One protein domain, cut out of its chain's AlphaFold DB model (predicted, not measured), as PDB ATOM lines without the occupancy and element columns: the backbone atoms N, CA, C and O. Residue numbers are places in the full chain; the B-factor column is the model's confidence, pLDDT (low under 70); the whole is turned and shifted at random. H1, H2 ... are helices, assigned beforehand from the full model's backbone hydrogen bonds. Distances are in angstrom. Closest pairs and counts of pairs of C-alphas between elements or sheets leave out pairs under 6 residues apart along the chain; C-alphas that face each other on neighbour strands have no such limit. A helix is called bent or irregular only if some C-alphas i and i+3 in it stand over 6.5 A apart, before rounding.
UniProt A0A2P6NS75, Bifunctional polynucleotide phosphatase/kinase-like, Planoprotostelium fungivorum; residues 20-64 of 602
ATOM      1  N   PRO A  20     -40.058 -10.587 118.726       82.06
ATOM      2  CA  PRO A  20     -40.213 -12.004 119.060       82.06
ATOM      3  C   PRO A  20     -39.139 -12.513 120.031       82.06
ATOM      4  O   PRO A  20     -39.487 -12.999 121.102       82.06
ATOM      5  N   GLU A  21     -37.851 -12.303 119.733       86.81
ATOM      6  CA  GLU A  21     -36.742 -12.785 120.576       86.81
ATOM      7  C   GLU A  21     -36.771 -12.199 121.997       86.81
ATOM      8  O   GLU A  21     -36.416 -12.883 122.956       86.81
ATOM      9  N   LEU A  22     -37.212 -10.945 122.151       88.00
ATOM     10  CA  LEU A  22     -37.443 -10.340 123.465       88.00
ATOM     11  C   LEU A  22     -38.564 -11.059 124.226       88.00
ATOM     12  O   LEU A  22     -38.388 -11.371 125.401       88.00
ATOM     13  N   LYS A  23     -39.700 -11.350 123.576       86.25
ATOM     14  CA  LYS A  23     -40.819 -12.072 124.207       86.25
ATOM     15  C   LYS A  23     -40.429 -13.495 124.602       86.25
ATOM     16  O   LYS A  23     -40.738 -13.905 125.720       86.25
ATOM     17  N   ASP A  24     -39.723 -14.206 123.729       86.44
ATOM     18  CA  ASP A  24     -39.276 -15.571 124.002       86.44
ATOM     19  C   ASP A  24     -38.266 -15.599 125.161       86.44
ATOM     20  O   ASP A  24     -38.453 -16.369 126.100       86.44
ATOM     21  N   LYS A  25     -37.288 -14.681 125.205       87.75
ATOM     22  CA  LYS A  25     -36.337 -14.599 126.333       87.75
ATOM     23  C   LYS A  25     -36.967 -14.156 127.656       87.75
ATOM     24  O   LYS A  25     -36.543 -14.627 128.707       87.75
ATOM     25  N   ILE A  26     -37.981 -13.282 127.649       87.19
ATOM     26  CA  ILE A  26     -38.744 -12.961 128.873       87.19
ATOM     27  C   ILE A  26     -39.451 -14.222 129.399       87.19
ATOM     28  O   ILE A  26     -39.413 -14.502 130.599       87.19
ATOM     29  N   LYS A  27     -40.021 -15.024 128.492       86.75
ATOM     30  CA  LYS A  27     -40.684 -16.290 128.821       86.75
ATOM     31  C   LYS A  27     -39.701 -17.363 129.311       86.75
ATOM     32  O   LYS A  27     -40.019 -18.063 130.267       86.75
ATOM     33  N   GLU A  28     -38.505 -17.465 128.724       88.31
ATOM     34  CA  GLU A  28     -37.416 -18.341 129.205       88.31
ATOM     35  C   GLU A  28     -36.956 -17.988 130.630       88.31
ATOM     36  O   GLU A  28     -36.546 -18.873 131.380       88.31
ATOM     37  N   LEU A  29     -37.057 -16.715 131.033       86.31
ATOM     38  CA  LEU A  29     -36.789 -16.266 132.407       86.31
ATOM     39  C   LEU A  29     -37.954 -16.544 133.384       86.31
ATOM     40  O   LEU A  29     -37.801 -16.306 134.583       86.31
ATOM     41  N   GLY A  30     -39.097 -17.050 132.905       83.56
ATOM     42  CA  GLY A  30     -40.269 -17.385 133.723       83.56
ATOM     43  C   GLY A  30     -41.197 -16.207 134.053       83.56
ATOM     44  O   GLY A  30     -41.985 -16.307 134.993       83.56
ATOM     45  N   PHE A  31     -41.114 -15.102 133.307       83.56
ATOM     46  CA  PHE A  31     -41.946 -13.905 133.494       83.56
ATOM     47  C   PHE A  31     -42.992 -13.763 132.375       83.56
ATOM     48  O   PHE A  31     -42.765 -14.214 131.248       83.56
ATOM     49  N   ASP A  32     -44.138 -13.130 132.658       75.94
ATOM     50  CA  ASP A  32     -45.026 -12.668 131.580       75.94
ATOM     51  C   ASP A  32     -44.353 -11.486 130.859       75.94
ATOM     52  O   ASP A  32     -43.735 -10.609 131.462       75.94
ATOM     53  N   CYS A  33     -44.503 -11.443 129.539       73.50
ATOM     54  CA  CYS A  33     -44.150 -10.278 128.746       73.50
ATOM     55  C   CYS A  33     -45.004  -9.046 129.087       73.50
ATOM     56  O   CYS A  33     -44.557  -7.932 128.820       73.50
ATOM     57  N   GLY A  34     -46.222  -9.230 129.624       60.47
ATOM     58  CA  GLY A  34     -47.148  -8.193 130.109       60.47
ATOM     59  C   GLY A  34     -47.756  -7.295 129.018       60.47
ATOM     60  O   GLY A  34     -48.919  -6.893 129.086       60.47
ATOM     61  N   VAL A  35     -46.999  -7.001 127.960       60.38
ATOM     62  CA  VAL A  35     -47.365  -6.076 126.885       60.38
ATOM     63  C   VAL A  35     -48.291  -6.759 125.873       60.38
ATOM     64  O   VAL A  35     -47.887  -7.174 124.780       60.38
ATOM     65  N   ARG A  36     -49.579  -6.831 126.231       50.28
ATOM     66  CA  ARG A  36     -50.690  -7.269 125.366       50.28
ATOM     67  C   ARG A  36     -51.000  -6.238 124.267       50.28
ATOM     68  O   ARG A  36     -52.062  -5.624 124.257       50.28
ATOM     69  N   ARG A  37     -50.065  -6.040 123.332       55.69
ATOM     70  CA  ARG A  37     -50.271  -5.262 122.094       55.69
ATOM     71  C   ARG A  37     -50.186  -6.179 120.868       55.69
ATOM     72  O   ARG A  37     -49.291  -7.034 120.836       55.69
ATOM     73  N   PRO A  38     -51.085  -6.031 119.877       42.34
ATOM     74  CA  PRO A  38     -51.015  -6.787 118.631       42.34
ATOM     75  C   PRO A  38     -49.770  -6.404 117.819       42.34
ATOM     76  O   PRO A  38     -49.230  -5.305 117.941       42.34
ATOM     77  N   PHE A  39     -49.305  -7.341 116.995       36.59
ATOM     78  CA  PHE A  39     -48.146  -7.162 116.123       36.59
ATOM     79  C   PHE A  39     -48.587  -6.537 114.791       36.59
ATOM     80  O   PHE A  39     -49.153  -7.215 113.935       36.59
ATOM     81  N   TYR A  40     -48.343  -5.235 114.628       43.72
ATOM     82  CA  TYR A  40     -48.713  -4.486 113.423       43.72
ATOM     83  C   TYR A  40     -47.657  -4.626 112.319       43.72
ATOM     84  O   TYR A  40     -46.770  -3.785 112.174       43.72
ATOM     85  N   GLY A  41     -47.786  -5.687 111.520       46.06
ATOM     86  CA  GLY A  41     -47.057  -5.863 110.259       46.06
ATOM     87  C   GLY A  41     -45.539  -6.095 110.385       46.06
ATOM     88  O   GLY A  41     -44.992  -6.120 111.485       46.06
ATOM     89  N   PRO A  42     -44.844  -6.296 109.247       38.50
ATOM     90  CA  PRO A  42     -43.436  -6.701 109.221       38.50
ATOM     91  C   PRO A  42     -42.425  -5.546 109.324       38.50
ATOM     92  O   PRO A  42     -41.234  -5.813 109.451       38.50
ATOM     93  N   SER A  43     -42.855  -4.279 109.246       44.59
ATOM     94  CA  SER A  43     -41.938  -3.135 109.353       44.59
ATOM     95  C   SER A  43     -41.643  -2.806 110.816       44.59
ATOM     96  O   SER A  43     -42.548  -2.460 111.576       44.59
ATOM     97  N   ILE A  44     -40.370  -2.902 111.201       50.31
ATOM     98  CA  ILE A  44     -39.889  -2.600 112.558       50.31
ATOM     99  C   ILE A  44     -39.893  -1.085 112.829       50.31
ATOM    100  O   ILE A  44     -40.000  -0.678 113.983       50.31
ATOM    101  N   ASP A  45     -39.845  -0.257 111.781       52.59
ATOM    102  CA  ASP A  45     -39.585   1.186 111.868       52.59
ATOM    103  C   ASP A  45     -40.819   2.047 112.192       52.59
ATOM    104  O   ASP A  45     -40.726   3.275 112.251       52.59
ATOM    105  N   SER A  46     -41.993   1.446 112.428       63.69
ATOM    106  CA  SER A  46     -43.162   2.227 112.847       63.69
ATOM    107  C   SER A  46     -42.976   2.759 114.281       63.69
ATOM    108  O   SER A  46     -42.475   2.030 115.145       63.69
ATOM    109  N   PRO A  47     -43.424   3.989 114.611       64.88
ATOM    110  CA  PRO A  47     -43.302   4.533 115.972       64.88
ATOM    111  C   PRO A  47     -43.923   3.629 117.050       64.88
ATOM    112  O   PRO A  47     -43.447   3.565 118.184       64.88
ATOM    113  N   GLN A  48     -44.962   2.878 116.676       56.00
ATOM    114  CA  GLN A  48     -45.663   1.915 117.523       56.00
ATOM    115  C   GLN A  48     -44.815   0.656 117.783       56.00
ATOM    116  O   GLN A  48     -44.755   0.192 118.924       56.00
ATOM    117  N   GLN A  49     -44.117   0.139 116.763       68.56
ATOM    118  CA  GLN A  49     -43.179  -0.986 116.888       68.56
ATOM    119  C   GLN A  49     -41.915  -0.568 117.664       68.56
ATOM    120  O   GLN A  49     -41.508  -1.286 118.577       68.56
ATOM    121  N   LEU A  50     -41.363   0.636 117.434       73.38
ATOM    122  CA  LEU A  50     -40.278   1.185 118.267       73.38
ATOM    123  C   LEU A  50     -40.682   1.291 119.747       73.38
ATOM    124  O   LEU A  50     -39.892   0.938 120.625       73.38
ATOM    125  N   ARG A  51     -41.902   1.761 120.041       73.62
ATOM    126  CA  ARG A  51     -42.423   1.857 121.417       73.62
ATOM    127  C   ARG A  51     -42.598   0.471 122.043       73.62
ATOM    128  O   ARG A  51     -42.119   0.249 123.149       73.62
ATOM    129  N   LEU A  52     -43.179  -0.484 121.310       79.06
ATOM    130  CA  LEU A  52     -43.305  -1.882 121.741       79.06
ATOM    131  C   LEU A  52     -41.937  -2.536 122.015       79.06
ATOM    132  O   LEU A  52     -41.785  -3.210 123.033       79.06
ATOM    133  N   LYS A  53     -40.928  -2.302 121.164       86.12
ATOM    134  CA  LYS A  53     -39.556  -2.784 121.386       86.12
ATOM    135  C   LYS A  53     -38.930  -2.153 122.634       86.12
ATOM    136  O   LYS A  53     -38.384  -2.888 123.450       86.12
ATOM    137  N   LYS A  54     -39.053  -0.834 122.839       86.12
ATOM    138  CA  LYS A  54     -38.575  -0.153 124.063       86.12
ATOM    139  C   LYS A  54     -39.226  -0.715 125.333       86.12
ATOM    140  O   LYS A  54     -38.520  -0.996 126.301       86.12
ATOM    141  N   ASP A  55     -40.540  -0.929 125.310       84.44
ATOM    142  CA  ASP A  55     -41.288  -1.470 126.449       84.44
ATOM    143  C   ASP A  55     -40.862  -2.920 126.769       84.44
ATOM    144  O   ASP A  55     -40.609  -3.247 127.928       84.44
ATOM    145  N   LEU A  56     -40.680  -3.774 125.754       87.31
ATOM    146  CA  LEU A  56     -40.188  -5.148 125.937       87.31
ATOM    147  C   LEU A  56     -38.715  -5.210 126.375       87.31
ATOM    148  O   LEU A  56     -38.367  -6.054 127.197       87.31
ATOM    149  N   ILE A  57     -37.856  -4.300 125.902       91.00
ATOM    150  CA  ILE A  57     -36.473  -4.159 126.396       91.00
ATOM    151  C   ILE A  57     -36.463  -3.835 127.892       91.00
ATOM    152  O   ILE A  57     -35.630  -4.374 128.624       91.00
ATOM    153  N   LYS A  58     -37.388  -2.988 128.365       88.75
ATOM    154  CA  LYS A  58     -37.538  -2.705 129.795       88.75
ATOM    155  C   LYS A  58     -37.945  -3.965 130.565       88.75
ATOM    156  O   LYS A  58     -37.229  -4.339 131.489       88.75
ATOM    157  N   VAL A  59     -39.016  -4.651 130.150       85.88
ATOM    158  CA  VAL A  59     -39.485  -5.888 130.814       85.88
ATOM    159  C   VAL A  59     -38.382  -6.952 130.855       85.88
ATOM    160  O   VAL A  59     -38.152  -7.546 131.901       85.88
ATOM    161  N   TYR A  60     -37.624  -7.141 129.770       89.19
ATOM    162  CA  TYR A  60     -36.487  -8.067 129.741       89.19
ATOM    163  C   TYR A  60     -35.366  -7.671 130.721       89.19
ATOM    164  O   TYR A  60     -34.833  -8.524 131.432       89.19
ATOM    165  N   LYS A  61     -35.033  -6.377 130.827       89.06
ATOM    166  CA  LYS A  61     -34.033  -5.876 131.792       89.06
ATOM    167  C   LYS A  61     -34.499  -5.963 133.247       89.06
ATOM    168  O   LYS A  61     -33.655  -6.149 134.125       89.06
ATOM    169  N   ASP A  62     -35.797  -5.840 133.509       85.62
ATOM    170  CA  ASP A  62     -36.387  -6.025 134.838       85.62
ATOM    171  C   ASP A  62     -36.464  -7.523 135.210       85.62
ATOM    172  O   ASP A  62     -36.034  -7.898 136.306       85.62
ATOM    173  N   ALA A  63     -36.841  -8.402 134.273       86.62
ATOM    174  CA  ALA A  63     -36.831  -9.860 134.443       86.62
ATOM    175  C   ALA A  63     -35.418 -10.411 134.729       86.62
ATOM    176  O   ALA A  63     -35.241 -11.230 135.632       86.62
ATOM    177  N   LEU A  64     -34.383  -9.896 134.049       86.50
ATOM    178  CA  LEU A  64     -32.971 -10.201 134.346       86.50
ATOM    179  C   LEU A  64     -32.526  -9.763 135.759       86.50
ATOM    180  O   LEU A  64     -31.537 -10.279 136.277       86.50
TER     181      LEU A  64
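AT A GLANCE: This is residues 20 to 64 of the 602 residues of the protein "Bifunctional polynucleotide phosphatase/kinase-like" of Planoprotostelium fungivorum (UniProt A0A2P6NS75). One long helix, H2, has a shorter helix, H1, side by side with its second half, and a long loop runs back from the end of H1 to the start of H2. The two helices run the same way, and the loop, residues 29 to 46, spans the length between them without a named element. The printed part has 45 residues with two named helices, H1 then H2 along the chain, and no named strand; the class is all helix. The whole is compact, with a radius of gyration of the C-alphas of 10.4 A, yet elongated in outline, spanning 28 by 16 by 14 A.

HOW THE PARTS SIT: H2, residues 47 to 63, touches H1, residues 20 to 28, with residues 56 to 63 alone. Their closest C-alphas are those of Tyr 60 and Ile 26, 5.5 A apart. Their lines stand at a shallow tilt of 20 degrees, and they run the same way, 11.3 A from centre to centre. In both helices every backbone O i to N i+4 pair is within hydrogen-bond range.

IN THESE COORDINATES: H2 has 17 residues, from Pro 47, with its C-alpha at (-43.302, 4.533, 115.972), to Ala 63, with its C-alpha at (-36.831, -9.860, 134.443), a length of 24.3 A. H1 has 9 residues, from Pro 20, with its C-alpha at (-40.213, -12.004, 119.060), to Glu 28, a length of 12.3 A. Neither helix is bent.

THE WHOLE: The two C-alphas farthest apart are those of Gly 30 and Ser 46, 28.8 A. The link from H1 to H2 is long, with 18 residues. The printed part has no cut. The mean pLDDT of the printed part is 73.1, and residues 34 to 49 are under 70, of which 47 to 49 belong to H2.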